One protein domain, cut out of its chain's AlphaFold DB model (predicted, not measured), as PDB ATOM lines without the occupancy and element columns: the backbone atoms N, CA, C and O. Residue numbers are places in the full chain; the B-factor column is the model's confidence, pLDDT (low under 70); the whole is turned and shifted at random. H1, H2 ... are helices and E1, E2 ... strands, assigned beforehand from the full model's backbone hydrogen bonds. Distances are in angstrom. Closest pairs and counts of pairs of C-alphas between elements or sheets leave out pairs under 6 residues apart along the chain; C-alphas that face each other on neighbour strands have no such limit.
ATOM      1  N   ILE A  51      12.995  11.733  88.424       76.31
ATOM      2  CA  ILE A  51      12.348  11.120  89.575       76.31
ATOM      3  C   ILE A  51      13.334  10.877  90.717       76.31
ATOM      4  O   ILE A  51      14.511  10.554  90.529       76.31
ATOM      5  N   SER A  52      12.827  10.962  91.942       77.81
ATOM      6  CA  SER A  52      13.581  10.515  93.108       77.81
ATOM      7  C   SER A  52      13.687   8.993  93.103       77.81
ATOM      8  O   SER A  52      12.688   8.278  93.211       77.81
ATOM      9  N   LEU A  53      14.913   8.470  93.071       81.19
ATOM     10  CA  LEU A  53      15.166   7.031  93.167       81.19
ATOM     11  C   LEU A  53      14.970   6.491  94.594       81.19
ATOM     12  O   LEU A  53      14.983   5.270  94.794       81.19
ATOM     13  N   ARG A  54      14.747   7.375  95.577       76.81
ATOM     14  CA  ARG A  54      14.436   7.012  96.970       76.81
ATOM     15  C   ARG A  54      13.013   6.488  97.159       76.81
ATOM     16  O   ARG A  54      12.776   5.815  98.153       76.81
ATOM     17  N   GLY A  55      12.096   6.785  96.232       70.25
ATOM     18  CA  GLY A  55      10.697   6.342  96.305       70.25
ATOM     19  C   GLY A  55      10.539   4.822  96.210       70.25
ATOM     20  O   GLY A  55      11.519   4.087  96.115       70.25
ATOM     21  N   GLU A  56       9.317   4.305  96.193       75.81
ATOM     22  CA  GLU A  56       9.098   2.866  96.021       75.81
ATOM     23  C   GLU A  56       9.386   2.412  94.584       75.81
ATOM     24  O   GLU A  56       9.132   3.130  93.619       75.81
ATOM     25  N   GLY A  57       9.919   1.197  94.413       78.69
ATOM     26  CA  GLY A  57      10.218   0.674  93.072       78.69
ATOM     27  C   GLY A  57       8.971   0.503  92.197       78.69
ATOM     28  O   GLY A  57       9.065   0.654  90.986       78.69
ATOM     29  N   ARG A  58       7.799   0.263  92.804       80.62
ATOM     30  CA  ARG A  58       6.515   0.161  92.090       80.62
ATOM     31  C   ARG A  58       6.088   1.485  91.458       80.62
ATOM     32  O   ARG A  58       5.643   1.482  90.321       80.62
ATOM     33  N   SER A  59       6.289   2.607  92.150       81.44
ATOM     34  CA  SER A  59       6.009   3.936  91.591       81.44
ATOM     35  C   SER A  59       6.894   4.233  90.382       81.44
ATOM     36  O   SER A  59       6.432   4.812  89.409       81.44
ATOM     37  N   ILE A  60       8.154   3.786  90.415       83.44
ATOM     38  CA  ILE A  60       9.063   3.915  89.270       83.44
ATOM     39  C   ILE A  60       8.572   3.068  88.092       83.44
ATOM     40  O   ILE A  60       8.557   3.561  86.971       83.44
ATOM     41  N   LEU A  61       8.137   1.825  88.336       87.25
ATOM     42  CA  LEU A  61       7.586   0.968  87.282       87.25
ATOM     43  C   LEU A  61       6.351   1.574  86.620       87.25
ATOM     44  O   LEU A  61       6.272   1.550  85.401       87.25
ATOM     45  N   HIS A  62       5.443   2.160  87.400       85.25
ATOM     46  CA  HIS A  62       4.253   2.806  86.851       85.25
ATOM     47  C   HIS A  62       4.613   3.935  85.871       85.25
ATOM     48  O   HIS A  62       4.100   3.981  84.759       85.25
ATOM     49  N   LEU A  63       5.583   4.781  86.229       84.56
ATOM     50  CA  LEU A  63       6.068   5.842  85.338       84.56
ATOM     51  C   LEU A  63       6.762   5.285  84.084       84.56
ATOM     52  O   LEU A  63       6.701   5.887  83.015       84.56
ATOM     53  N   MET A  64       7.428   4.132  84.199       86.50
ATOM     54  CA  MET A  64       8.005   3.454  83.037       86.50
ATOM     55  C   MET A  64       6.922   2.904  82.113       86.50
ATOM     56  O   MET A  64       7.066   3.015  80.901       86.50
ATOM     57  N   GLU A  65       5.861   2.321  82.671       88.06
ATOM     58  CA  GLU A  65       4.703   1.838  81.914       88.06
ATOM     59  C   GLU A  65       4.048   2.986  81.146       88.06
ATOM     60  O   GLU A  65       3.906   2.879  79.934       88.06
ATOM     61  N   GLU A  66       3.784   4.126  81.791       85.12
ATOM     62  CA  GLU A  66       3.252   5.319  81.116       85.12
ATOM     63  C   GLU A  66       4.165   5.801  79.969       85.12
ATOM     64  O   GLU A  66       3.700   6.167  78.886       85.12
ATOM     65  N   ALA A  67       5.488   5.802  80.177       84.19
ATOM     66  CA  ALA A  67       6.457   6.202  79.154       84.19
ATOM     67  C   ALA A  67       6.519   5.224  77.964       84.19
ATOM     68  O   ALA A  67       6.801   5.634  76.833       84.19
ATOM     69  N   LEU A  68       6.266   3.940  78.213       87.25
ATOM     70  CA  LEU A  68       6.209   2.889  77.198       87.25
ATOM     71  C   LEU A  68       4.882   2.889  76.439       87.25
ATOM     72  O   LEU A  68       4.885   2.766  75.215       87.25
ATOM     73  N   GLU A  69       3.766   3.127  77.125       87.50
ATOM     74  CA  GLU A  69       2.439   3.248  76.516       87.50
ATOM     75  C   GLU A  69       2.379   4.404  75.515       87.50
ATOM     76  O   GLU A  69       1.811   4.254  74.434       87.50
ATOM     77  N   LYS A  70       3.060   5.523  75.801       82.44
ATOM     78  CA  LYS A  70       3.249   6.627  74.837       82.44
ATOM     79  C   LYS A  70       3.958   6.199  73.548       82.44
ATOM     80  O   LYS A  70       3.829   6.871  72.530       82.44
ATOM     81  N   GLN A  71       4.725   5.111  73.592       80.25
ATOM     82  CA  GLN A  71       5.388   4.507  72.434       80.25
ATOM     83  C   GLN A  71       4.593   3.328  71.852       80.25
ATOM     84  O   GLN A  71       5.055   2.704  70.902       80.25
ATOM     85  N   GLY A  72       3.406   3.029  72.390       86.44
ATOM     86  CA  GLY A  72       2.575   1.900  71.975       86.44
ATOM     87  C   GLY A  72       3.101   0.538  72.437       86.44
ATOM     88  O   GLY A  72       2.713  -0.476  71.865       86.44
ATOM     89  N   ILE A  73       3.980   0.506  73.444       88.50
ATOM     90  CA  ILE A  73       4.671  -0.702  73.911       88.50
ATOM     91  C   ILE A  73       4.227  -1.018  75.332       88.50
ATOM     92  O   ILE A  73       4.102  -0.128  76.171       88.50
ATOM     93  N   ARG A  74       4.011  -2.299  75.635       89.12
ATOM     94  CA  ARG A  74       3.702  -2.737  77.001       89.12
ATOM     95  C   ARG A  74       4.963  -3.234  77.686       89.12
ATOM     96  O   ARG A  74       5.749  -3.966  77.098       89.12
ATOM     97  N   LEU A  75       5.106  -2.959  78.981       87.31
ATOM     98  CA  LEU A  75       6.268  -3.397  79.768       87.31
ATOM     99  C   LEU A  75       6.533  -4.915  79.689       87.31
ATOM    100  O   LEU A  75       7.681  -5.341  79.703       87.31
ATOM    101  N   LYS A  76       5.484  -5.740  79.557       86.38
ATOM    102  CA  LYS A  76       5.602  -7.204  79.404       86.38
ATOM    103  C   LYS A  76       6.233  -7.667  78.082       86.38
ATOM    104  O   LYS A  76       6.562  -8.842  77.968       86.38
ATOM    105  N   GLU A  77       6.316  -6.790  77.086       86.69
ATOM    106  CA  GLU A  77       6.919  -7.056  75.771       86.69
ATOM    107  C   GLU A  77       8.423  -6.763  75.773       86.69
ATOM    108  O   GLU A  77       9.103  -7.026  74.788       86.69
ATOM    109  N   ILE A  78       8.940  -6.246  76.890       88.00
ATOM    110  CA  ILE A  78      10.336  -5.877  77.065       88.00
ATOM    111  C   ILE A  78      11.022  -6.943  77.904       88.00
ATOM    112  O   ILE A  78      10.621  -7.240  79.030       88.00
ATOM    113  N   ASP A  79      12.093  -7.491  77.362       88.88
ATOM    114  CA  ASP A  79      12.963  -8.449  78.029       88.88
ATOM    115  C   ASP A  79      14.141  -7.768  78.739       88.88
ATOM    116  O   ASP A  79      14.699  -8.337  79.678       88.88
ATOM    117  N   ARG A  80      14.501  -6.543  78.336       90.25
ATOM    118  CA  ARG A  80      15.704  -5.840  78.785       90.25
ATOM    119  C   ARG A  80      15.513  -4.337  78.938       90.25
ATOM    120  O   ARG A  80      14.933  -3.672  78.089       90.25
ATOM    121  N   ILE A  81      16.101  -3.782  80.000       92.69
ATOM    122  CA  ILE A  81      16.193  -2.332  80.204       92.69
ATOM    123  C   ILE A  81      17.607  -1.957  80.636       92.69
ATOM    124  O   ILE A  81      18.170  -2.510  81.587       92.69
ATOM    125  N   ASN A  82      18.173  -0.977  79.941       94.56
ATOM    126  CA  ASN A  82      19.535  -0.522  80.141       94.56
ATOM    127  C   ASN A  82      19.583   0.663  81.114       94.56
ATOM    128  O   ASN A  82      18.845   1.637  80.993       94.56
ATOM    129  N   ILE A  83      20.486   0.605  82.085       94.31
ATOM    130  CA  ILE A  83      20.686   1.633  83.105       94.31
ATOM    131  C   ILE A  83      21.947   2.407  82.732       94.31
ATOM    132  O   ILE A  83      23.066   1.944  82.984       94.31
ATOM    133  N   ALA A  84      21.765   3.568  82.112       93.56
ATOM    134  CA  ALA A  84      22.843   4.475  81.754       93.56
ATOM    135  C   ALA A  84      23.077   5.503  82.859       93.56
ATOM    136  O   ALA A  84      22.159   5.919  83.558       93.56
ATOM    137  N   TYR A  85      24.329   5.897  83.027       91.00
ATOM    138  CA  TYR A  85      24.743   6.882  84.018       91.00
ATOM    139  C   TYR A  85      25.954   7.640  83.480       91.00
ATOM    140  O   TYR A  85      26.752   7.054  82.737       91.00
ATOM    141  N   PRO A  86      26.127   8.921  83.837       85.19
ATOM    142  CA  PRO A  86      27.315   9.662  83.454       85.19
ATOM    143  C   PRO A  86      28.576   8.972  83.966       85.19
ATOM    144  O   PRO A  86      28.736   8.664  85.150       85.19
ATOM    145  N   ARG A  87      29.495   8.692  83.049       83.06
ATOM    146  CA  ARG A  87      30.749   8.013  83.349       83.06
ATOM    147  C   ARG A  87      31.870   8.700  82.599       83.06
ATOM    148  O   ARG A  87      31.782   8.878  81.394       83.06
ATOM    149  N   LYS A  88      32.959   9.012  83.297       76.12
ATOM    150  CA  LYS A  88      34.217   9.415  82.660       76.12
ATOM    151  C   LYS A  88      34.942   8.185  82.115       76.12
ATOM    152  O   LYS A  88      34.870   7.111  82.724       76.12
ATOM    153  N   HIS A  89      35.646   8.338  80.996       69.19
ATOM    154  CA  HIS A  89      36.538   7.290  80.506       69.19
ATOM    155  C   HIS A  89      37.558   6.901  81.596       69.19
ATOM    156  O   HIS A  89      38.044   7.796  82.296       69.19
ATOM    157  N   PRO A  90      37.913   5.610  81.754       63.41
ATOM    158  CA  PRO A  90      38.918   5.177  82.727       63.41
ATOM    159  C   PRO A  90      40.242   5.940  82.627       63.41
ATOM    160  O   PRO A  90      40.809   6.294  83.652       63.41
ATOM    161  N   ASP A  91      40.689   6.282  81.415       64.06
ATOM    162  CA  ASP A  91      41.926   7.061  81.227       64.06
ATOM    163  C   ASP A  91      41.790   8.552  81.569       64.06
ATOM    164  O   ASP A  91      42.790   9.233  81.754       64.06
ATOM    165  N   VAL A  92      40.561   9.064  81.686       61.56
ATOM    166  CA  VAL A  92      40.269  10.463  82.047       61.56
ATOM    167  C   VAL A  92      40.061  10.621  83.561       61.56
ATOM    168  O   VAL A  92      40.100  11.732  84.087       61.56
ATOM    169  N   GLY A  93      39.843   9.525  84.290       60.31
ATOM    170  CA  GLY A  93      39.581   9.565  85.726       60.31
ATOM    171  C   GLY A  93      39.851   8.236  86.412       60.31
ATOM    172  O   GLY A  93      38.921   7.668  86.980       60.31
ATOM    173  N   ARG A  94      41.103   7.755  86.375       60.62
ATOM    174  CA  ARG A  94      41.513   6.490  87.022       60.62
ATOM    175  C   ARG A  94      41.131   6.430  88.502       60.62
ATOM    176  O   ARG A  94      40.644   5.398  88.947       60.62
ATOM    177  N   ASP A  95      41.241   7.559  89.202       64.25
ATOM    178  CA  ASP A  95      40.915   7.682  90.631       64.25
ATOM    179  C   ASP A  95      39.531   8.310  90.888       64.25
ATOM    180  O   ASP A  95      39.138   8.558  92.029       64.25
ATOM    181  N   TYR A  96      38.759   8.593  89.831       67.06
ATOM    182  CA  TYR A  96      37.439   9.198  89.977       67.06
ATOM    183  C   TYR A  96      36.439   8.172  90.510       67.06
ATOM    184  O   TYR A  96      36.056   7.221  89.822       67.06
ATOM    185  N   ILE A  97      35.940   8.406  91.724       69.88
ATOM    186  CA  ILE A  97      34.838   7.624  92.283       69.88
ATOM    187  C   ILE A  97      33.576   7.930  91.474       69.88
ATOM    188  O   ILE A  97      32.924   8.959  91.656       69.88
ATOM    189  N   ASN A  98      33.207   7.008  90.587       77.25
ATOM    190  CA  ASN A  98      31.972   7.112  89.823       77.25
ATOM    191  C   ASN A  98      30.762   6.789  90.719       77.25
ATOM    192  O   ASN A  98      30.315   5.642  90.810       77.25
ATOM    193  N   ARG A  99      30.240   7.819  91.392       82.56
ATOM    194  CA  ARG A  99      29.047   7.726  92.242       82.56
ATOM    195  C   ARG A  99      27.802   7.319  91.451       82.56
ATOM    196  O   ARG A  99      27.045   6.480  91.941       82.56
ATOM    197  N   GLY A 100      27.656   7.777  90.206       84.94
ATOM    198  CA  GLY A 100      26.605   7.324  89.288       84.94
ATOM    199  C   GLY A 100      26.590   5.800  89.100       84.94
ATOM    200  O   GLY A 100      25.534   5.171  89.169       84.94
ATOM    201  N   ALA A 101      27.759   5.156  89.007       87.81
ATOM    202  CA  ALA A 101      27.856   3.695  88.926       87.81
ATOM    203  C   ALA A 101      27.354   2.988  90.200       87.81
ATOM    204  O   ALA A 101      26.773   1.902  90.126       87.81
ATOM    205  N   ILE A 102      27.576   3.582  91.378       88.56
ATOM    206  CA  ILE A 102      27.068   3.060  92.656       88.56
ATOM    207  C   ILE A 102      25.539   3.151  92.669       88.56
ATOM    208  O   ILE A 102      24.870   2.153  92.953       88.56
ATOM    209  N   VAL A 103      24.993   4.308  92.290       89.75
ATOM    210  CA  VAL A 103      23.545   4.529  92.181       89.75
ATOM    211  C   VAL A 103      22.910   3.546  91.206       89.75
ATOM    212  O   VAL A 103      21.934   2.889  91.558       89.75
ATOM    213  N   ALA A 104      23.505   3.352  90.030       92.56
ATOM    214  CA  ALA A 104      23.015   2.411  89.032       92.56
ATOM    215  C   ALA A 104      22.962   0.968  89.554       92.56
ATOM    216  O   ALA A 104      21.987   0.253  89.319       92.56
ATOM    217  N   ARG A 105      23.964   0.532  90.331       93.06
ATOM    218  CA  ARG A 105      23.953  -0.795  90.974       93.06
ATOM    219  C   ARG A 105      22.859  -0.920  92.032       93.06
ATOM    220  O   ARG A 105      22.234  -1.977  92.122       93.06
ATOM    221  N   ILE A 106      22.641   0.116  92.843       92.31
ATOM    222  CA  ILE A 106      21.576   0.135  93.858       92.31
ATOM    223  C   ILE A 106      20.209   0.083  93.175       92.31
ATOM    224  O   ILE A 106      19.379  -0.757  93.527       92.31
ATOM    225  N   PHE A 107      20.008   0.919  92.156       92.81
ATOM    226  CA  PHE A 107      18.796   0.944  91.350       92.81
ATOM    227  C   PHE A 107      18.525  -0.423  90.718       92.81
ATOM    228  O   PHE A 107      17.456  -0.988  90.930       92.81
ATOM    229  N   ARG A 108      19.523  -1.035  90.068       94.88
ATOM    230  CA  ARG A 108      19.424  -2.398  89.521       94.88
ATOM    231  C   ARG A 108      18.956  -3.412  90.566       94.88
ATOM    232  O   ARG A 108      18.026  -4.168  90.313       94.88
ATOM    233  N   LYS A 109      19.585  -3.434  91.750       94.06
ATOM    234  CA  LYS A 109      19.202  -4.352  92.841       94.06
ATOM    235  C   LYS A 109      17.753  -4.145  93.277       94.06
ATOM    236  O   LYS A 109      17.064  -5.117  93.567       94.06
ATOM    237  N   LYS A 110      17.303  -2.892  93.338       92.88
ATOM    238  CA  LYS A 110      15.926  -2.540  93.688       92.88
ATOM    239  C   LYS A 110      14.946  -3.012  92.616       92.88
ATOM    240  O   LYS A 110      13.975  -3.677  92.956       92.88
ATOM    241  N   MET A 111      15.222  -2.737  91.344       93.88
ATOM    242  CA  MET A 111      14.327  -3.110  90.249       93.88
ATOM    243  C   MET A 111      14.244  -4.622  90.043       93.88
ATOM    244  O   MET A 111      13.149  -5.135  89.845       93.88
ATOM    245  N   LEU A 112      15.343  -5.359  90.237       93.62
ATOM    246  CA  LEU A 112      15.332  -6.828  90.227       93.62
ATOM    247  C   LEU A 112      14.394  -7.436  91.283       93.62
ATOM    248  O   LEU A 112      13.875  -8.524  91.071       93.62
ATOM    249  N   ARG A 113      14.156  -6.758  92.415       91.81
ATOM    250  CA  ARG A 113      13.208  -7.239  93.437       91.81
ATOM    251  C   ARG A 113      11.753  -7.034  93.029       91.81
ATOM    252  O   ARG A 113      10.904  -7.816  93.437       91.81
ATOM    253  N   VAL A 114      11.464  -5.970  92.281       91.12
ATOM    254  CA  VAL A 114      10.086  -5.600  91.920       91.12
ATOM    255  C   VAL A 114       9.681  -6.213  90.580       91.12
ATOM    256  O   VAL A 114       8.545  -6.647  90.430       91.12
ATOM    257  N   LEU A 115      10.613  -6.301  89.630       92.00
ATOM    258  CA  LEU A 115      10.400  -6.854  88.298       92.00
ATOM    259  C   LEU A 115      11.588  -7.744  87.880       92.00
ATOM    260  O   LEU A 115      12.420  -7.335  87.068       92.00
ATOM    261  N   PRO A 116      11.684  -8.969  88.438       92.56
ATOM    262  CA  PRO A 116      12.813  -9.881  88.215       92.56
ATOM    263  C   PRO A 116      12.872 -10.476  86.804       92.56
ATOM    264  O   PRO A 116      13.897 -11.034  86.429       92.56
ATOM    265  N   LYS A 117      11.773 -10.405  86.041       91.25
ATOM    266  CA  LYS A 117      11.677 -10.987  84.693       91.25
ATOM    267  C   LYS A 117      12.389 -10.157  83.619       91.25
ATOM    268  O   LYS A 117      12.675 -10.702  82.563       91.25
ATOM    269  N   ILE A 118      12.659  -8.877  83.889       91.31
ATOM    270  CA  ILE A 118      13.425  -8.007  82.993       91.31
ATOM    271  C   ILE A 118      14.916  -8.141  83.302       91.31
ATOM    272  O   ILE A 118      15.333  -8.108  84.463       91.31
ATOM    273  N   ASP A 119      15.727  -8.234  82.256       91.19
ATOM    274  CA  ASP A 119      17.174  -8.115  82.335       91.19
ATOM    275  C   ASP A 119      17.577  -6.645  82.522       91.19
ATOM    276  O   ASP A 119      17.573  -5.830  81.597       91.19
ATOM    277  N   TRP A 120      17.904  -6.288  83.763       92.44
ATOM    278  CA  TRP A 120      18.380  -4.956  84.125       92.44
ATOM    279  C   TRP A 120      19.891  -4.861  83.911       92.44
ATOM    280  O   TRP A 120      20.682  -5.322  84.747       92.44
ATOM    281  N   VAL A 121      20.305  -4.233  82.813       91.69
ATOM    282  CA  VAL A 121      21.709  -4.195  82.380       91.69
ATOM    283  C   VAL A 121      22.332  -2.846  82.713       91.69
ATOM    284  O   VAL A 121      21.773  -1.798  82.421       91.69
ATOM    285  N   LEU A 122      23.524  -2.837  83.315       92.25
ATOM    286  CA  LEU A 122      24.278  -1.592  83.485       92.25
ATOM    287  C   LEU A 122      24.929  -1.214  82.152       92.25
ATOM    288  O   LEU A 122      25.793  -1.947  81.670       92.25
ATOM    289  N   ALA A 123      24.602  -0.042  81.610       91.38
ATOM    290  CA  ALA A 123      25.202   0.499  80.389       91.38
ATOM    291  C   ALA A 123      26.581   1.125  80.667       91.38
ATOM    292  O   ALA A 123      26.873   2.258  80.294       91.38
ATOM    293  N   GLY A 124      27.438   0.390  81.382       86.94
ATOM    294  CA  GLY A 124      28.736   0.884  81.834       86.94
ATOM    295  C   GLY A 124      29.733   1.128  80.703       86.94
ATOM    296  O   GLY A 124      30.739   1.785  80.931       86.94
ATOM    297  N   SER A 125      29.484   0.613  79.506       87.31
ATOM    298  CA  SER A 125      30.304   0.861  78.321       87.31
ATOM    299  C   SER A 125      30.128   2.267  77.750       87.31
ATOM    300  O   SER A 125      30.985   2.679  76.981       87.31
ATOM    301  N   ILE A 126      29.068   3.008  78.100       90.56
ATOM    302  CA  ILE A 126      28.900   4.397  77.660       90.56
ATOM    303  C   ILE A 126      29.776   5.298  78.530       90.56
ATOM    304  O   ILE A 126      29.705   5.237  79.760       90.56
ATOM    305  N   TYR A 127      30.596   6.143  77.912       87.75
ATOM    306  CA  TYR A 127      31.487   7.050  78.633       87.75
ATOM    307  C   TYR A 127      31.676   8.389  77.922       87.75
ATOM    308  O   TYR A 127      31.583   8.491  76.701       87.75
ATOM    309  N   GLU A 128      31.992   9.416  78.703       85.56
ATOM    310  CA  GLU A 128      32.449  10.720  78.239       85.56
ATOM    311  C   GLU A 128      33.878  10.608  77.696       85.56
ATOM    312  O   GLU A 128      34.810  10.226  78.408       85.56
ATOM    313  N   THR A 129      34.041  10.958  76.425       79.06
ATOM    314  CA  THR A 129      35.297  10.853  75.659       79.06
ATOM    315  C   THR A 129      36.255  12.017  75.889       79.06
ATOM    316  O   THR A 129      37.416  11.937  75.496       79.06
ATOM    317  N   LYS A 130      35.789  13.115  76.494       73.44
ATOM    318  CA  LYS A 130      36.581  14.335  76.675       73.44
ATOM    319  C   LYS A 130      36.596  14.760  78.140       73.44
ATOM    320  O   LYS A 130      35.524  14.831  78.744       73.44
ATOM    321  N   PRO A 131      37.764  15.113  78.709       65.50
ATOM    322  CA  PRO A 131      37.791  15.871  79.946       65.50
ATOM    323  C   PRO A 131      37.122  17.217  79.674       65.50
ATOM    324  O   PRO A 131      37.541  17.974  78.805       65.50
ATOM    325  N   LEU A 132      36.064  17.521  80.416       63.00
ATOM    326  CA  LEU A 132      35.277  18.732  80.177       63.00
ATOM    327  C   LEU A 132      35.941  19.999  80.728       63.00
ATOM    328  O   LEU A 132      35.291  21.037  80.748       63.00
ATOM    329  N   GLY A 133      37.197  19.910  81.195       53.09
ATOM    330  CA  GLY A 133      37.960  21.038  81.735       53.09
ATOM    331  C   GLY A 133      37.152  21.883  82.716       53.09
ATOM    332  O   GLY A 133      37.295  23.099  82.704       53.09
ATOM    333  N   ARG A 134      36.238  21.254  83.478       56.19
ATOM    334  CA  ARG A 134      35.325  21.963  84.376       56.19
ATOM    335  C   ARG A 134      36.197  22.597  85.452       56.19
ATOM    336  O   ARG A 134      36.683  21.886  86.329       56.19
ATOM    337  N   SER A 135      36.448  23.895  85.328       40.28
ATOM    338  CA  SER A 135      36.950  24.695  86.431       40.28
ATOM    339  C   SER A 135      35.881  24.711  87.525       40.28
ATOM    340  O   SER A 135      34.714  24.380  87.293       40.28
ATOM    341  N   GLU A 136      36.270  25.120  88.726       44.16
ATOM    342  CA  GLU A 136      35.330  25.439  89.807       44.16
ATOM    343  C   GLU A 136      34.270  26.478  89.373       44.16
ATOM    344  O   GLU A 136      33.222  26.597  90.006       44.16
ATOM    345  N   ASP A 137      34.500  27.173  88.252       43.34
ATOM    346  CA  ASP A 137      33.605  28.151  87.657       43.34
ATOM    347  C   ASP A 137      32.769  27.552  86.507       43.34
ATOM    348  O   ASP A 137      33.143  27.545  85.331       43.34
ATOM    349  N   GLN A 138      31.581  27.051  86.849       50.50
ATOM    350  CA  GLN A 138      30.560  26.630  85.884       50.50
ATOM    351  C   GLN A 138      29.822  27.838  85.264       50.50
ATOM    352  O   GLN A 138      28.590  27.912  85.311       50.50
ATOM    353  N   SER A 139      30.564  28.796  84.709       51.75
ATOM    354  CA  SER A 139      30.001  29.990  84.072       51.75
ATOM    355  C   SER A 139      29.142  29.647  82.844       51.75
ATOM    356  O   SER A 139      29.304  28.597  82.213       51.75
ATOM    357  N   ALA A 140      28.243  30.558  82.446       51.41
ATOM    358  CA  ALA A 140      27.343  30.361  81.300       51.41
ATOM    359  C   ALA A 140      28.080  30.030  79.996       51.41
ATOM    360  O   ALA A 140      27.614  29.220  79.192       51.41
ATOM    361  N   ARG A 141      29.267  30.619  79.800       55.94
ATOM    362  CA  ARG A 141      30.112  30.338  78.640       55.94
ATOM    363  C   ARG A 141      30.563  28.881  78.635       55.94
ATOM    364  O   ARG A 141      30.514  28.257  77.580       55.94
ATOM    365  N   HIS A 142      30.956  28.319  79.777       62.00
ATOM    366  CA  HIS A 142      31.339  26.911  79.851       62.00
ATOM    367  C   HIS A 142      30.153  25.994  79.566       62.00
ATOM    368  O   HIS A 142      30.291  25.094  78.743       62.00
ATOM    369  N   THR A 143      28.974  26.254  80.131       64.31
ATOM    370  CA  THR A 143      27.809  25.392  79.881       64.31
ATOM    371  C   THR A 143      27.367  25.396  78.409       64.31
ATOM    372  O   THR A 143      27.018  24.346  77.878       64.31
ATOM    373  N   LEU A 144      27.433  26.543  77.723       66.19
ATOM    374  CA  LEU A 144      26.988  26.675  76.326       66.19
ATOM    375  C   LEU A 144      28.046  26.302  75.278       66.19
ATOM    376  O   LEU A 144      27.714  26.159  74.105       66.19
ATOM    377  N   THR A 145      29.321  26.203  75.654       65.69
ATOM    378  CA  THR A 145      30.408  25.887  74.708       65.69
ATOM    379  C   THR A 145      31.001  24.500  74.923       65.69
ATOM    380  O   THR A 145      31.522  23.903  73.979       65.69
ATOM    381  N   VAL A 146      30.901  23.953  76.137       68.50
ATOM    382  CA  VAL A 146      31.421  22.630  76.471       68.50
ATOM    383  C   VAL A 146      30.359  21.579  76.169       68.50
ATOM    384  O   VAL A 146      29.350  21.448  76.856       68.50
ATOM    385  N   ARG A 147      30.616  20.784  75.130       71.56
ATOM    386  CA  ARG A 147      29.761  19.664  74.734       71.56
ATOM    387  C   ARG A 147      30.299  18.358  75.288       71.56
ATOM    388  O   ARG A 147      31.411  17.949  74.949       71.56
ATOM    389  N   GLN A 148      29.483  17.676  76.084       76.44
ATOM    390  CA  GLN A 148      29.721  16.288  76.451       76.44
ATOM    391  C   GLN A 148      29.650  15.421  75.193       76.44
ATOM    392  O   GLN A 148      28.620  15.362  74.525       76.44
ATOM    393  N   CYS A 149      30.758  14.755  74.878       84.25
ATOM    394  CA  CYS A 149      30.817  13.763  73.814       84.25
ATOM    395  C   CYS A 149      30.858  12.378  74.446       84.25
ATOM    396  O   CYS A 149      31.752  12.103  75.250       84.25
ATOM    397  N   PHE A 150      29.940  11.507  74.052       88.69
ATOM    398  CA  PHE A 150      29.858  10.139  74.544       88.69
ATOM    399  C   PHE A 150      30.330   9.138  73.490       88.69
ATOM    400  O   PHE A 150      30.230   9.378  72.291       88.69
ATOM    401  N   ALA A 151      30.854   8.008  73.935       88.94
ATOM    402  CA  ALA A 151      31.123   6.855  73.091       88.94
ATOM    403  C   ALA A 151      30.776   5.575  73.849       88.94
ATOM    404  O   ALA A 151      30.506   5.608  75.049       88.94
ATOM    405  N   VAL A 152      30.775   4.457  73.128       88.31
ATOM    406  CA  VAL A 152      30.641   3.115  73.694       88.31
ATOM    407  C   VAL A 152      32.000   2.437  73.617       88.31
ATOM    408  O   VAL A 152      32.624   2.456  72.560       88.31
ATOM    409  N   ASP A 153      32.454   1.846  74.719       85.31
ATOM    410  CA  ASP A 153      33.673   1.037  74.761       85.31
ATOM    411  C   ASP A 153      33.300  -0.404  74.396       85.31
ATOM    412  O   ASP A 153      32.639  -1.074  75.204       85.31
ATOM    413  N   PRO A 154      33.713  -0.915  73.222       77.94
ATOM    414  CA  PRO A 154      33.416  -2.288  72.833       77.94
ATOM    415  C   PRO A 154      34.002  -3.311  73.813       77.94
ATOM    416  O   PRO A 154      33.393  -4.354  74.032       77.94
ATOM    417  N   ALA A 155      35.139  -3.011  74.453       77.00
ATOM    418  CA  ALA A 155      35.779  -3.911  75.408       77.00
ATOM    419  C   ALA A 155      34.994  -4.019  76.726       77.00
ATOM    420  O   ALA A 155      35.042  -5.045  77.409       77.00
ATOM    421  N   LEU A 156      34.234  -2.978  77.086       73.62
ATOM    422  CA  LEU A 156      33.363  -2.982  78.266       73.62
ATOM    423  C   LEU A 156      31.938  -3.451  77.947       73.62
ATOM    424  O   LEU A 156      31.159  -3.708  78.871       73.62
ATOM    425  N   GLN A 157      31.592  -3.584  76.665       76.25
ATOM    426  CA  GLN A 157      30.275  -4.017  76.224       76.25
ATOM    427  C   GLN A 157      30.156  -5.546  76.255       76.25
ATOM    428  O   GLN A 157      30.417  -6.242  75.281       76.25
ATOM    429  N   LYS A 158      29.728  -6.085  77.402       63.06
ATOM    430  CA  LYS A 158      29.670  -7.541  77.622       63.06
ATOM    431  C   LYS A 158      28.493  -8.257  76.927       63.06
ATOM    432  O   LYS A 158      28.546  -9.476  76.820       63.06
ATOM    433  N   GLN A 159      27.436  -7.548  76.500       66.62
ATOM    434  CA  GLN A 159      26.228  -8.096  75.829       66.62
ATOM    435  C   GLN A 159      25.593  -7.057  74.871       66.62
ATOM    436  O   GLN A 159      26.283  -6.128  74.479       66.62
ATOM    437  N   ARG A 160      24.320  -7.163  74.443       60.47
ATOM    438  CA  ARG A 160      23.741  -6.247  73.434       60.47
ATOM    439  C   ARG A 160      23.667  -4.778  73.869       60.47
ATOM    440  O   ARG A 160      23.011  -4.443  74.843       60.47
ATOM    441  N   PHE A 161      24.379  -3.967  73.095       66.75
ATOM    442  CA  PHE A 161      24.158  -2.565  72.749       66.75
ATOM    443  C   PHE A 161      24.760  -2.401  71.360       66.75
ATOM    444  O   PHE A 161      25.940  -2.708  71.171       66.75
ATOM    445  N   PRO A 162      23.976  -1.969  70.378       69.50
ATOM    446  CA  PRO A 162      24.233  -0.664  69.779       69.50
ATOM    447  C   PRO A 162      22.902  -0.001  69.399       69.50
ATOM    448  O   PRO A 162      22.598   0.201  68.221       69.50
ATOM    449  N   PHE A 163      22.133   0.317  70.450       83.31
ATOM    450  CA  PHE A 163      20.903   1.127  70.490       83.31
ATOM    451  C   PHE A 163      19.675   0.597  69.742       83.31
ATOM    452  O   PHE A 163      18.561   1.017  70.041       83.31
ATOM    453  N   LEU A 164      19.873  -0.362  68.848       80.81
ATOM    454  CA  LEU A 164      18.838  -1.198  68.265       80.81
ATOM    455  C   LEU A 164      19.168  -2.649  68.572       80.81
ATOM    456  O   LEU A 164      20.334  -3.043  68.478       80.81
ATOM    457  N   ASP A 165      18.151  -3.443  68.863       74.81
ATOM    458  CA  ASP A 165      18.271  -4.879  68.987       74.81
ATOM    459  C   ASP A 165      18.751  -5.472  67.638       74.81
ATOM    460  O   ASP A 165      18.135  -5.278  66.584       74.81
ATOM    461  N   PRO A 166      19.887  -6.192  67.609       67.75
ATOM    462  CA  PRO A 166      20.418  -6.718  66.355       67.75
ATOM    463  C   PRO A 166      19.583  -7.818  65.673       67.75
ATOM    464  O   PRO A 166      19.885  -8.135  64.525       67.75
ATOM    465  N   GLN A 167      18.601  -8.424  66.351       70.81
ATOM    466  CA  GLN A 167      17.718  -9.487  65.843       70.81
ATOM    467  C   GLN A 167      16.465  -8.904  65.183       70.81
ATOM    468  O   GLN A 167      16.176  -9.271  64.048       70.81
ATOM    469  N   ASN A 168      15.747  -8.003  65.858       76.50
ATOM    470  CA  ASN A 168      14.462  -7.468  65.380       76.50
ATOM    471  C   ASN A 168      14.510  -5.980  64.986       76.50
ATOM    472  O   ASN A 168      13.529  -5.474  64.454       76.50
ATOM    473  N   LYS A 169      15.653  -5.299  65.173       79.06
ATOM    474  CA  LYS A 169      15.849  -3.859  64.907       79.06
ATOM    475  C   LYS A 169      14.974  -2.934  65.756       79.06
ATOM    476  O   LYS A 169      14.907  -1.745  65.453       79.06
ATOM    477  N   GLU A 170      14.365  -3.447  66.821       84.12
ATOM    478  CA  GLU A 170      13.619  -2.637  67.779       84.12
ATOM    479  C   GLU A 170      14.557  -1.792  68.638       84.12
ATOM    480  O   GLU A 170      15.747  -2.083  68.771       84.12
ATOM    481  N   LYS A 171      14.028  -0.719  69.224       89.00
ATOM    482  CA  LYS A 171      14.827   0.178  70.066       89.00
ATOM    483  C   LYS A 171      15.227  -0.506  71.364       89.00
ATOM    484  O   LYS A 171      14.412  -1.128  72.036       89.00
ATOM    485  N   GLU A 172      16.472  -0.294  71.770       90.75
ATOM    486  CA  GLU A 172      16.892  -0.587  73.140       90.75
ATOM    487  C   GLU A 172      16.364   0.509  74.079       90.75
ATOM    488  O   GLU A 172      16.445   1.704  73.766       90.75
ATOM    489  N   PHE A 173      15.846   0.111  75.244       92.75
ATOM    490  CA  PHE A 173      15.269   1.029  76.228       92.75
ATOM    491  C   PHE A 173      16.241   1.377  77.344       92.75
ATOM    492  O   PHE A 173      17.030   0.547  77.800       92.75
ATOM    493  N   PHE A 174      16.152   2.621  77.806       93.62
ATOM    494  CA  PHE A 174      17.106   3.220  78.721       93.62
ATOM    495  C   PHE A 174      16.441   3.944  79.874       93.62
ATOM    496  O   PHE A 174      15.445   4.641  79.702       93.62
ATOM    497  N   ILE A 175      17.088   3.879  81.030       92.56
ATOM    498  CA  ILE A 175      16.863   4.794  82.143       92.56
ATOM    499  C   ILE A 175      18.185   5.472  82.460       92.56
ATOM    500  O   ILE A 175      19.217   4.806  82.567       92.56
ATOM    501  N   LEU A 176      18.148   6.791  82.620       91.94
ATOM    502  CA  LEU A 176      19.300   7.569  83.058       91.94
ATOM    503  C   LEU A 176      19.285   7.680  84.581       91.94
ATOM    504  O   LEU A 176      18.270   8.045  85.166       91.94
ATOM    505  N   VAL A 177      20.398   7.385  85.240       91.31
ATOM    506  CA  VAL A 177      20.511   7.516  86.695       91.31
ATOM    507  C   VAL A 177      21.794   8.225  87.084       91.31
ATOM    508  O   VAL A 177      22.819   8.062  86.425       91.31
ATOM    509  N   ASP A 178      21.749   8.988  88.171       87.69
ATOM    510  CA  ASP A 178      22.944   9.613  88.743       87.69
ATOM    511  C   ASP A 178      22.794   9.880  90.242       87.69
ATOM    512  O   ASP A 178      21.715   9.729  90.828       87.69
ATOM    513  N   ASP A 179      23.892  10.247  90.892       81.81
ATOM    514  CA  ASP A 179      23.873  10.640  92.295       81.81
ATOM    515  C   ASP A 179      23.239  12.013  92.500       81.81
ATOM    516  O   ASP A 179      22.411  12.161  93.403       81.81
ATOM    517  N   VAL A 180      23.562  12.985  91.650       76.12
ATOM    518  CA  VAL A 180      23.009  14.336  91.692       76.12
ATOM    519  C   VAL A 180      22.835  14.901  90.284       76.12
ATOM    520  O   VAL A 180      23.579  14.577  89.365       76.12
ATOM    521  N   ILE A 181      21.862  15.796  90.120       73.19
ATOM    522  CA  ILE A 181      21.727  16.611  88.910       73.19
ATOM    523  C   ILE A 181      21.764  18.078  89.312       73.19
ATOM    524  O   ILE A 181      20.936  18.537  90.096       73.19
ATOM    525  N   GLU A 182      22.724  18.805  88.743       68.75
ATOM    526  CA  GLU A 182      22.860  20.253  88.912       68.75
ATOM    527  C   GLU A 182      22.130  20.991  87.782       68.75
ATOM    528  O   GLU A 182      21.030  21.499  87.969       68.75
ATOM    529  N   GLN A 183      22.716  20.998  86.579       66.06
ATOM    530  CA  GLN A 183      22.221  21.767  85.425       66.06
ATOM    531  C   GLN A 183      21.422  20.930  84.408       66.06
ATOM    532  O   GLN A 183      20.887  21.466  83.439       66.06
ATOM    533  N   GLY A 184      21.402  19.602  84.557       74.38
ATOM    534  CA  GLY A 184      20.767  18.677  83.605       74.38
ATOM    535  C   GLY A 184      21.499  18.506  82.264       74.38
ATOM    536  O   GLY A 184      21.189  17.581  81.517       74.38
ATOM    537  N   THR A 185      22.515  19.323  81.962       76.94
ATOM    538  CA  THR A 185      23.251  19.308  80.683       76.94
ATOM    539  C   THR A 185      23.889  17.954  80.375       76.94
ATOM    540  O   THR A 185      23.822  17.474  79.244       76.94
ATOM    541  N   THR A 186      24.469  17.282  81.371       81.06
ATOM    542  CA  THR A 186      25.043  15.941  81.176       81.06
ATOM    543  C   THR A 186      23.975  14.926  80.751       81.06
ATOM    544  O   THR A 186      24.206  14.160  79.819       81.06
ATOM    545  N   PHE A 187      22.788  14.963  81.368       82.38
ATOM    546  CA  PHE A 187      21.665  14.083  81.022       82.38
ATOM    547  C   PHE A 187      21.115  14.403  79.634       82.38
ATOM    548  O   PHE A 187      20.878  13.487  78.853       82.38
ATOM    549  N   ALA A 188      20.978  15.689  79.299       81.38
ATOM    550  CA  ALA A 188      20.533  16.138  77.981       81.38
ATOM    551  C   ALA A 188      21.450  15.635  76.858       81.38
ATOM    552  O   ALA A 188      20.971  15.122  75.848       81.38
ATOM    553  N   ASN A 189      22.769  15.722  77.042       85.25
ATOM    554  CA  ASN A 189      23.713  15.217  76.047       85.25
ATOM    555  C   ASN A 189      23.764  13.682  76.008       85.25
ATOM    556  O   ASN A 189      23.874  13.120  74.922       85.25
ATOM    557  N   LEU A 190      23.646  12.998  77.154       88.75
ATOM    558  CA  LEU A 190      23.605  11.533  77.203       88.75
ATOM    559  C   LEU A 190      22.347  10.983  76.520       88.75
ATOM    560  O   LEU A 190      22.456  10.080  75.694       88.75
ATOM    561  N   MET A 191      21.173  11.559  76.799       88.31
ATOM    562  CA  MET A 191      19.952  11.237  76.058       88.31
ATOM    563  C   MET A 191      20.147  11.528  74.573       88.31
ATOM    564  O   MET A 191      19.897  10.655  73.750       88.31
ATOM    565  N   GLY A 192      20.620  12.731  74.232       87.38
ATOM    566  CA  GLY A 192      20.836  13.123  72.844       87.38
ATOM    567  C   GLY A 192      21.729  12.132  72.100       87.38
ATOM    568  O   GLY A 192      21.438  11.803  70.957       87.38
ATOM    569  N   PHE A 193      22.765  11.606  72.753       90.75
ATOM    570  CA  PHE A 193      23.600  10.539  72.212       90.75
ATOM    571  C   PHE A 193      22.829   9.223  72.034       90.75
ATOM    572  O   PHE A 193      22.848   8.666  70.938       90.75
ATOM    573  N   ILE A 194      22.123   8.744  73.063       91.38
ATOM    574  CA  ILE A 194      21.342   7.496  73.012       91.38
ATOM    575  C   ILE A 194      20.301   7.545  71.887       91.38
ATOM    576  O   ILE A 194      20.268   6.668  71.026       91.38
ATOM    577  N   GLU A 195      19.485   8.595  71.852       88.94
ATOM    578  CA  GLU A 195      18.395   8.729  70.888       88.94
ATOM    579  C   GLU A 195      18.883   9.061  69.476       88.94
ATOM    580  O   GLU A 195      18.237   8.678  68.499       88.94
ATOM    581  N   HIS A 196      20.001   9.785  69.330       89.44
ATOM    582  CA  HIS A 196      20.623   9.993  68.016       89.44
ATOM    583  C   HIS A 196      21.052   8.675  67.387       89.44
ATOM    584  O   HIS A 196      21.001   8.532  66.171       89.44
ATOM    585  N   ASN A 197      21.426   7.715  68.225       89.88
ATOM    586  CA  ASN A 197      21.776   6.384  67.789       89.88
ATOM    587  C   ASN A 197      20.570   5.421  67.827       89.88
ATOM    588  O   ASN A 197      20.774   4.225  67.707       89.88
ATOM    589  N   ASP A 198      19.326   5.909  67.842       89.62
ATOM    590  CA  ASP A 198      18.063   5.140  67.791       89.62
ATOM    591  C   ASP A 198      17.671   4.372  69.067       89.62
ATOM    592  O   ASP A 198      16.730   3.583  69.048       89.62
ATOM    593  N   GLY A 199      18.321   4.641  70.201       90.94
ATOM    594  CA  GLY A 199      17.838   4.169  71.500       90.94
ATOM    595  C   GLY A 199      16.625   4.972  71.981       90.94
ATOM    596  O   GLY A 199      16.326   6.048  71.459       90.94
ATOM    597  N   ALA A 200      15.941   4.476  73.011       89.88
ATOM    598  CA  ALA A 200      14.815   5.168  73.636       89.88
ATOM    599  C   ALA A 200      15.056   5.386  75.133       89.88
ATOM    600  O   ALA A 200      15.180   4.431  75.899       89.88
ATOM    601  N   VAL A 201      15.085   6.647  75.569       90.06
ATOM    602  CA  VAL A 201      15.147   6.985  76.996       90.06
ATOM    603  C   VAL A 201      13.732   7.061  77.557       90.06
ATOM    604  O   VAL A 201      12.922   7.868  77.111       90.06
ATOM    605  N   LEU A 202      13.442   6.201  78.532       88.38
ATOM    606  CA  LEU A 202      12.146   6.116  79.199       88.38
ATOM    607  C   LEU A 202      12.033   7.124  80.336       88.38
ATOM    608  O   LEU A 202      11.024   7.805  80.451       88.38
ATOM    609  N   LEU A 203      13.063   7.197  81.181       86.06
ATOM    610  CA  LEU A 203      13.064   7.999  82.403       86.06
ATOM    611  C   LEU A 203      14.477   8.463  82.768       86.06
ATOM    612  O   LEU A 203      15.479   7.882  82.339       86.06
ATOM    613  N   ALA A 204      14.543   9.458  83.650       85.69
ATOM    614  CA  ALA A 204      15.738   9.820  84.399       85.69
ATOM    615  C   ALA A 204      15.445   9.847  85.898       85.69
ATOM    616  O   ALA A 204      14.375  10.299  86.292       85.69
ATOM    617  N   GLY A 205      16.401   9.454  86.738       83.19
ATOM    618  CA  GLY A 205      16.260   9.592  88.184       83.19
ATOM    619  C   GLY A 205      17.557   9.874  88.934       83.19
ATOM    620  O   GLY A 205      18.653   9.594  88.452       83.19
ATOM    621  N   VAL A 206      17.421  10.418  90.143       84.06
ATOM    622  CA  VAL A 206      18.543  10.775  91.028       84.06
ATOM    623  C   VAL A 206      18.430  10.159  92.415       84.06
ATOM    624  O   VAL A 206      17.333   9.969  92.944       84.06
ATOM    625  N   ALA A 207      19.575   9.835  93.021       80.69
ATOM    626  CA  ALA A 207      19.627   9.256  94.367       80.69
ATOM    627  C   ALA A 207      19.635  10.298  95.499       80.69
ATOM    628  O   ALA A 207      19.096  10.044  96.584       80.69
TER     629      ALA A 207
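Overview. This is residues 51 to 207 of the 329 residues of an uncharacterized protein of Alphaproteobacteria bacterium CG_4_9_14_3_um_filter_47_13 (UniProt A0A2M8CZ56). A strongly twisted, only just so, sheet of four parallel strands makes the core, between helices H1 and H2 on one face and H4 on the other. A small pair of strands, E3 and E4, has H4 close by, and the loop between these two strands reaches far out to the short helix H3. The printed part has 157 residues, with four named helices and six named strands in the order H1 E1 H2 E2 E3 H3 E4 E5 H4 E6; the large sheet runs E2 E1 E5 E6, all parallel, and E3 and E4 are antiparallel. The class is mixed, helices and strands, with under half of the residues, 75 of 157, in named elements. The whole is compact, with a radius of gyration of the C-alphas of 15.6 A and spans of 45 by 34 by 29 A.

Along the chain. Begin at Ile 51 and go on to C-alpha 57 at (10.218, 0.674, 93.072), where H1 starts; it runs over residues 57 to 69, 18.5 A long. Next find E1 at residues 80 to 84, 12.9 A. H2, the longest helix, covers residues 99 to 114 and starts with C-alpha 99 at (29.047, 7.726, 92.242); it is 23.2 A long. E2 is residues 119 to 122, E3 residues 126 to 128, H3 residues 140 to 145 and E4 residues 150 to 152. E5 follows at residues 173 to 178, 17.0 A, then H4 at residues 185 to 196, 15.9 A. E6, residues 200 to 206, is 18.6 A long and ends with C-alpha 206 at (18.543, 10.775, 91.028).

Arrangement. Start with the large sheet, whose edge strands are E2 and E6. Between E2 and E1 look for N 83 and O 121, within hydrogen-bond range at 2.7 A. Between E1 and E5 find N 175 and O 82 at 2.8 A, and between E5 and E6 find N 174 and O 200 at 2.8 A. H1 is on this sheet at a height of 9.8 A, over E6, and runs along the strands at 24 degrees to E6 on the local plane. H2 is on the same face, and its closest C-alphas to E5 are those of Gly 100 and Asp 178, 4.4 A apart. H1 touches H2 with residues 57 to 58 alone; they are about perpendicular at 88 degrees, and the closest C-alphas, those of Gly 57 and Met 111, are 6.3 A apart. H4 is on the opposite face at a height of 9.8 A, over E5, running along the strands at 14 degrees to E5 on the local plane; together this gives three layers, helices on both faces of a sheet. E1, H2, E2 and E5, H4, E6 are strand-helix-strand units, two parallel neighbour strands with a helix between, each with a right-handed crossover. In the pair E3 and E4, N 127 and O 151 are 2.9 A apart; the closest C-alphas of E4 and H4, those of Phe 150 and Phe 193, are 6.7 A apart. H3 is not on the large sheet, and is close to H4 but not clearly touching it, with C-alphas 143 and 185 at 7.6 A. In H1, H3 and H4 every O i to N i+4 pair is within hydrogen-bond range; in H2 11 of 12 are.

Size, cuts and confidence. The two C-alphas farthest apart are those of Asp 137 and Gln 167, at 46.3 A, while the first and last printed C-alphas are 8.9 A apart. Residues 51 to 52 make a short parallel pairing with residues 205 to 206 of E6. The printed part has no cut. The long links are E1 to H2, E3 to H3 and E4 to E5, the last of 20 residues. The mean pLDDT of the printed part is 80.6; look for values under 70 at residues 89 to 97, 131 to 146, 158 to 162, 166 and 182 to 183.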